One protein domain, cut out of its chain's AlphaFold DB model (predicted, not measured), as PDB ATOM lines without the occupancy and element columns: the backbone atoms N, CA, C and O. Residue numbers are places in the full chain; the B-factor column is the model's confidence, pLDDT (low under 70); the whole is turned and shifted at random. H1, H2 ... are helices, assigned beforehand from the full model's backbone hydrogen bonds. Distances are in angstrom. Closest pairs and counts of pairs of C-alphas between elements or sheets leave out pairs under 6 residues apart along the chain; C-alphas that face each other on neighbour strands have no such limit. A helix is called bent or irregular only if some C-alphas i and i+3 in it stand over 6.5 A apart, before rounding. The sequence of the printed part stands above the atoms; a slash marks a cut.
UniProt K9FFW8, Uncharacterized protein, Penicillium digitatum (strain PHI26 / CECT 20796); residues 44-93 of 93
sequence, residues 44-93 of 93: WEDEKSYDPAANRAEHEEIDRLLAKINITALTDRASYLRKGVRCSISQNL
ATOM      1  N   TRP A  44     142.907 119.414 150.603       90.56
ATOM      2  CA  TRP A  44     141.543 119.173 151.085       90.56
ATOM      3  C   TRP A  44     141.507 118.537 152.483       90.56
ATOM      4  O   TRP A  44     140.525 118.693 153.201       90.56
ATOM      5  N   GLU A  45     142.580 117.857 152.896       94.12
ATOM      6  CA  GLU A  45     142.720 117.289 154.237       94.12
ATOM      7  C   GLU A  45     142.849 118.360 155.339       94.12
ATOM      8  O   GLU A  45     142.542 118.075 156.498       94.12
ATOM      9  N   ASP A  46     143.283 119.586 155.010       94.56
ATOM     10  CA  ASP A  46     143.288 120.730 155.933       94.56
ATOM     11  C   ASP A  46     142.037 121.592 155.730       94.56
ATOM     12  O   ASP A  46     142.106 122.723 155.247       94.56
ATOM     13  N   GLU A  47     140.884 121.046 156.122       93.69
ATOM     14  CA  GLU A  47     139.550 121.667 156.014       93.69
ATOM     15  C   GLU A  47     139.540 123.140 156.464       93.69
ATOM     16  O   GLU A  47     138.968 124.007 155.806       93.69
ATOM     17  N   LYS A  48     140.259 123.467 157.549       96.56
ATOM     18  CA  LYS A  48     140.310 124.828 158.110       96.56
ATOM     19  C   LYS A  48     140.905 125.855 157.152       96.56
ATOM     20  O   LYS A  48     140.506 127.020 157.189       96.56
ATOM     21  N   SER A  49     141.873 125.442 156.343       95.62
ATOM     22  CA  SER A  49     142.519 126.299 155.348       95.62
ATOM     23  C   SER A  49     141.871 126.147 153.973       95.62
ATOM     24  O   SER A  49     141.754 127.131 153.238       95.62
ATOM     25  N   TYR A  50     141.444 124.929 153.636       96.25
ATOM     26  CA  TYR A  50     140.876 124.578 152.343       96.25
ATOM     27  C   TYR A  50     139.500 125.194 152.128       96.25
ATOM     28  O   TYR A  50     139.322 125.904 151.143       96.25
ATOM     29  N   ASP A  51     138.554 125.008 153.049       96.31
ATOM     30  CA  ASP A  51     137.165 125.429 152.841       96.31
ATOM     31  C   ASP A  51     137.034 126.936 152.577       96.31
ATOM     32  O   ASP A  51     136.375 127.325 151.605       96.31
ATOM     33  N   PRO A  52     137.703 127.828 153.340       97.06
ATOM     34  CA  PRO A  52     137.666 129.252 153.035       97.06
ATOM     35  C   PRO A  52     138.330 129.591 151.696       97.06
ATOM     36  O   PRO A  52     137.928 130.561 151.055       97.06
ATOM     37  N   ALA A  53     139.371 128.858 151.288       96.88
ATOM     38  CA  ALA A  53     140.048 129.080 150.014       96.88
ATOM     39  C   ALA A  53     139.193 128.614 148.830       96.88
ATOM     40  O   ALA A  53     139.065 129.353 147.859       96.88
ATOM     41  N   ALA A  54     138.564 127.444 148.942       95.88
ATOM     42  CA  ALA A  54     137.661 126.891 147.939       95.88
ATOM     43  C   ALA A  54     136.450 127.798 147.724       95.88
ATOM     44  O   ALA A  54     136.126 128.128 146.590       95.88
ATOM     45  N   ASN A  55     135.850 128.282 148.813       95.94
ATOM     46  CA  ASN A  55     134.728 129.211 148.756       95.94
ATOM     47  C   ASN A  55     135.109 130.529 148.049       95.94
ATOM     48  O   ASN A  55     134.376 131.014 147.190       95.94
ATOM     49  N   ARG A  56     136.287 131.096 148.349       96.12
ATOM     50  CA  ARG A  56     136.770 132.287 147.627       96.12
ATOM     51  C   ARG A  56     137.001 132.009 146.144       96.12
ATOM     52  O   ARG A  56     136.536 132.790 145.325       96.12
ATOM     53  N   ALA A  57     137.673 130.909 145.810       95.75
ATOM     54  CA  ALA A  57     137.952 130.546 144.423       95.75
ATOM     55  C   ALA A  57     136.664 130.324 143.613       95.75
ATOM     56  O   ALA A  57     136.575 130.753 142.465       95.75
ATOM     57  N   GLU A  58     135.640 129.718 144.220       94.62
ATOM     58  CA  GLU A  58     134.319 129.562 143.605       94.62
ATOM     59  C   GLU A  58     133.675 130.920 143.292       94.62
ATOM     60  O   GLU A  58     133.252 131.147 142.159       94.62
ATOM     61  N   HIS A  59     133.649 131.844 144.259       94.56
ATOM     62  CA  HIS A  59     133.110 133.190 144.040       94.56
ATOM     63  C   HIS A  59     133.888 133.955 142.963       94.56
ATOM     64  O   HIS A  59     133.282 134.550 142.076       94.56
ATOM     65  N   GLU A  60     135.221 133.900 142.997       94.19
ATOM     66  CA  GLU A  60     136.073 134.546 141.994       94.19
ATOM     67  C   GLU A  60     135.829 133.984 140.584       94.19
ATOM     68  O   GLU A  60     135.789 134.743 139.612       94.19
ATOM     69  N   GLU A  61     135.622 132.670 140.451       93.06
ATOM     70  CA  GLU A  61     135.305 132.056 139.161       93.06
ATOM     71  C   GLU A  61     133.916 132.468 138.658       93.06
ATOM     72  O   GLU A  61     133.770 132.795 137.476       93.06
ATOM     73  N   ILE A  62     132.910 132.519 139.538       92.19
ATOM     74  CA  ILE A  62     131.574 133.026 139.196       92.19
ATOM     75  C   ILE A  62     131.678 134.472 138.705       92.19
ATOM     76  O   ILE A  62     131.238 134.766 137.591       92.19
ATOM     77  N   ASP A  63     132.342 135.350 139.457       92.25
ATOM     78  CA  ASP A  63     132.538 136.753 139.087       92.25
ATOM     79  C   ASP A  63     133.238 136.887 137.728       92.25
ATOM     80  O   ASP A  63     132.818 137.662 136.859       92.25
ATOM     81  N   ARG A  64     134.281 136.083 137.488       92.00
ATOM     82  CA  ARG A  64     135.015 136.068 136.217       92.00
ATOM     83  C   ARG A  64     134.143 135.606 135.051       92.00
ATOM     84  O   ARG A  64     134.279 136.127 133.940       92.00
ATOM     85  N   LEU A  65     133.274 134.619 135.261       91.06
ATOM     86  CA  LEU A  65     132.332 134.153 134.243       91.06
ATOM     87  C   LEU A  65     131.258 135.207 133.961       91.06
ATOM     88  O   LEU A  65     130.978 135.484 132.793       91.06
ATOM     89  N   LEU A  66     130.720 135.844 135.000       90.12
ATOM     90  CA  LEU A  66     129.740 136.922 134.872       90.12
ATOM     91  C   LEU A  66     130.315 138.131 134.138       90.12
ATOM     92  O   LEU A  66     129.648 138.687 133.265       90.12
ATOM     93  N   ALA A  67     131.577 138.483 134.392       91.06
ATOM     94  CA  ALA A  67     132.269 139.568 133.699       91.06
ATOM     95  C   ALA A  67     132.386 139.349 132.176       91.06
ATOM     96  O   ALA A  67     132.522 140.312 131.420       91.06
ATOM     97  N   LYS A  68     132.307 138.098 131.695       93.75
ATOM     98  CA  LYS A  68     132.295 137.786 130.252       93.75
ATOM     99  C   LYS A  68     130.927 138.012 129.607       93.75
ATOM    100  O   LYS A  68     130.832 138.051 128.378       93.75
ATOM    101  N   ILE A  69     129.862 138.143 130.396       91.75
ATOM    102  CA  ILE A  69     128.507 138.347 129.889       91.75
ATOM    103  C   ILE A  69     128.295 139.836 129.628       91.75
ATOM    104  O   ILE A  69     128.299 140.664 130.536       91.75
ATOM    105  N   ASN A  70     128.009 140.191 128.374       93.81
ATOM    106  CA  ASN A  70     127.517 141.528 128.060       93.81
ATOM    107  C   ASN A  70     126.039 141.639 128.468       93.81
ATOM    108  O   ASN A  70     125.135 141.387 127.667       93.81
ATOM    109  N   ILE A  71     125.811 141.994 129.734       91.62
ATOM    110  CA  ILE A  71     124.477 142.112 130.336       91.62
ATOM    111  C   ILE A  71     123.596 143.078 129.543       91.62
ATOM    112  O   ILE A  71     122.440 142.756 129.277       91.62
ATOM    113  N   THR A  72     124.139 144.210 129.088       92.19
ATOM    114  CA  THR A  72     123.396 145.186 128.280       92.19
ATOM    115  C   THR A  72     122.890 144.557 126.986       92.19
ATOM    116  O   THR A  72     121.681 144.527 126.756       92.19
ATOM    117  N   ALA A  73     123.784 143.958 126.192       95.75
ATOM    118  CA  ALA A  73     123.416 143.312 124.933       95.75
ATOM    119  C   ALA A  73     122.412 142.165 125.142       95.75
ATOM    120  O   ALA A  73     121.481 141.996 124.351       95.75
ATOM    121  N   LEU A  74     122.565 141.402 126.229       94.06
ATOM    122  CA  LEU A  74     121.635 140.344 126.610       94.06
ATOM    123  C   LEU A  74     120.241 140.907 126.932       94.06
ATOM    124  O   LEU A  74     119.239 140.420 126.399       94.06
ATOM    125  N   THR A  75     120.157 141.955 127.756       95.12
ATOM    126  CA  THR A  75     118.881 142.590 128.121       95.12
ATOM    127  C   THR A  75     118.211 143.296 126.947       95.12
ATOM    128  O   THR A  75     116.987 143.214 126.810       95.12
ATOM    129  N   ASP A  76     118.982 143.921 126.057       95.88
ATOM    130  CA  ASP A  76     118.472 144.563 124.845       95.88
ATOM    131  C   ASP A  76     117.883 143.520 123.902       95.88
ATOM    132  O   ASP A  76     116.756 143.667 123.418       95.88
ATOM    133  N   ARG A  77     118.595 142.403 123.709       96.75
ATOM    134  CA  ARG A  77     118.109 141.283 122.902       96.75
ATOM    135  C   ARG A  77     116.822 140.696 123.474       96.75
ATOM    136  O   ARG A  77     115.881 140.456 122.717       96.75
ATOM    137  N   ALA A  78     116.756 140.481 124.786       96.19
ATOM    138  CA  ALA A  78     115.554 139.978 125.446       96.19
ATOM    139  C   ALA A  78     114.371 140.953 125.306       96.19
ATOM    140  O   ALA A  78     113.251 140.542 124.992       96.19
ATOM    141  N   SER A  79     114.628 142.254 125.466       97.56
ATOM    142  CA  SER A  79     113.614 143.304 125.314       97.56
ATOM    143  C   SER A  79     113.079 143.371 123.885       97.56
ATOM    144  O   SER A  79     111.867 143.452 123.675       97.56
ATOM    145  N   TYR A  80     113.967 143.262 122.894       97.56
ATOM    146  CA  TYR A  80     113.602 143.194 121.482       97.56
ATOM    147  C   TYR A  80     112.672 142.007 121.192       97.56
ATOM    148  O   TYR A  80     111.607 142.184 120.599       97.56
ATOM    149  N   LEU A  81     113.013 140.808 121.680       97.19
ATOM    150  CA  LEU A  81     112.192 139.603 121.498       97.19
ATOM    151  C   LEU A  81     110.809 139.717 122.160       97.19
ATOM    152  O   LEU A  81     109.838 139.144 121.670       97.19
ATOM    153  N   ARG A  82     110.688 140.512 123.227       96.75
ATOM    154  CA  ARG A  82     109.411 140.825 123.886       96.75
ATOM    155  C   ARG A  82     108.702 142.043 123.291       96.75
ATOM    156  O   ARG A  82     107.925 142.693 123.986       96.75
ATOM    157  N   LYS A  83     108.943 142.357 122.014       96.75
ATOM    158  CA  LYS A  83     108.296 143.473 121.298       96.75
ATOM    159  C   LYS A  83     108.497 144.826 122.001       96.75
ATOM    160  O   LYS A  83     107.594 145.655 122.025       96.75
ATOM    161  N   GLY A  84     109.672 145.034 122.596       92.69
ATOM    162  CA  GLY A  84     110.053 146.292 123.245       92.69
ATOM    163  C   GLY A  84     109.747 146.380 124.741       92.69
ATOM    164  O   GLY A  84     110.038 147.408 125.350       92.69
ATOM    165  N   VAL A  85     109.205 145.333 125.375       96.62
ATOM    166  CA  VAL A  85     109.052 145.320 126.840       96.62
ATOM    167  C   VAL A  85     110.426 145.181 127.500       96.62
ATOM    168  O   VAL A  85     111.090 144.157 127.333       96.62
ATOM    169  N   ARG A  86     110.835 146.198 128.273       94.56
ATOM    170  CA  ARG A  86     112.138 146.240 128.954       94.56
ATOM    171  C   ARG A  86     112.344 145.000 129.830       94.56
ATOM    172  O   ARG A  86     111.502 144.657 130.660       94.56
ATOM    173  N   CYS A  87     113.486 144.353 129.638       94.56
ATOM    174  CA  CYS A  87     113.980 143.258 130.460       94.56
ATOM    175  C   CYS A  87     115.120 143.741 131.349       94.56
ATOM    176  O   CYS A  87     115.887 144.623 130.968       94.56
ATOM    177  N   SER A  88     115.241 143.128 132.517       92.06
ATOM    178  CA  SER A  88     116.334 143.345 133.455       92.06
ATOM    179  C   SER A  88     116.714 142.017 134.085       92.06
ATOM    180  O   SER A  88     115.887 141.110 134.183       92.06
ATOM    181  N   ILE A  89     117.959 141.929 134.523       88.81
ATOM    182  CA  ILE A  89     118.459 140.803 135.296       88.81
ATOM    183  C   ILE A  89     118.492 141.230 136.764       88.81
ATOM    184  O   ILE A  89     118.888 142.352 137.078       88.81
ATOM    185  N   SER A  90     117.993 140.368 137.647       81.31
ATOM    186  CA  SER A  90     118.015 140.590 139.094       81.31
ATOM    187  C   SER A  90     119.463 140.591 139.587       81.31
ATOM    188  O   SER A  90     120.244 139.759 139.146       81.31
ATOM    189  N   GLN A  91     119.812 141.481 140.519       61.09
ATOM    190  CA  GLN A  91     121.184 141.698 141.022       61.09
ATOM    191  C   GLN A  91     121.805 140.520 141.811       61.09
ATOM    192  O   GLN A  91     122.831 140.706 142.446       61.09
ATOM    193  N   ASN A  92     121.200 139.332 141.773       56.28
ATOM    194  CA  ASN A  92     121.733 138.108 142.377       56.28
ATOM    195  C   ASN A  92     122.131 137.133 141.265       56.28
ATOM    196  O   ASN A  92     121.462 136.115 141.064       56.28
ATOM    197  N   LEU A  93     123.150 137.506 140.497       55.88
ATOM    198  CA  LEU A  93     123.939 136.562 139.714       55.88
ATOM    199  C   LEU A  93     125.259 136.362 140.440       55.88
ATOM    200  O   LEU A  93     125.798 137.400 140.882       55.88
TER     201      LEU A  93
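AT A GLANCE: This is residues 44 to 93 of the 93 residues of an uncharacterized protein of Penicillium digitatum (strain PHI26 / CECT 20796) (UniProt K9FFW8). A long helix, H1, and a shorter one, H2, follow end to end with a wide corner between them, and beyond the far end of H2 residues 82 to 93 turn and fold back past H2 toward the middle of the length. The free first part of H1 sticks out at one end as a bare arm, residues 47 to 53 and 55 to 61. The printed part has 50 residues with two named helices, H1 then H2, and no named strand; the class is all helix. The whole is extended, with a radius of gyration of the C-alphas of 17.2 A, and is a rod spanning 54 by 16 by 12 A.

IN THESE COORDINATES: Start at Trp 44 and find C-alpha 47 at (139.550, 121.667, 156.014); from there H1, residues 47 to 67, runs 29.5 A to C-alpha 67 at (132.269, 139.568, 133.699). H1 is neither bent nor irregular, but only just: C-alphas 48 and 51 are 6.2 A apart. Next find H2, residues 71 to 81, which runs 15.3 A and ends at C-alpha 81 at (112.192, 139.603, 121.498).

HOW THE PARTS SIT: Look at the three residues between H1 and H2: they form a tight link. H1 and H2 are apart, with no C-alpha of the one within 8 A of the other. In H2 every O i to N i+4 pair is within hydrogen-bond range; in H1 15 of 17 are.

THE WHOLE: The two C-alphas farthest apart are those of Glu 45 and Lys 83, at 54.4 A. The printed part has no cut, and it ends at Leu 93, the chain's last residue. The mean pLDDT of the printed part is 91.9, and residues 91 to 93 are under 70.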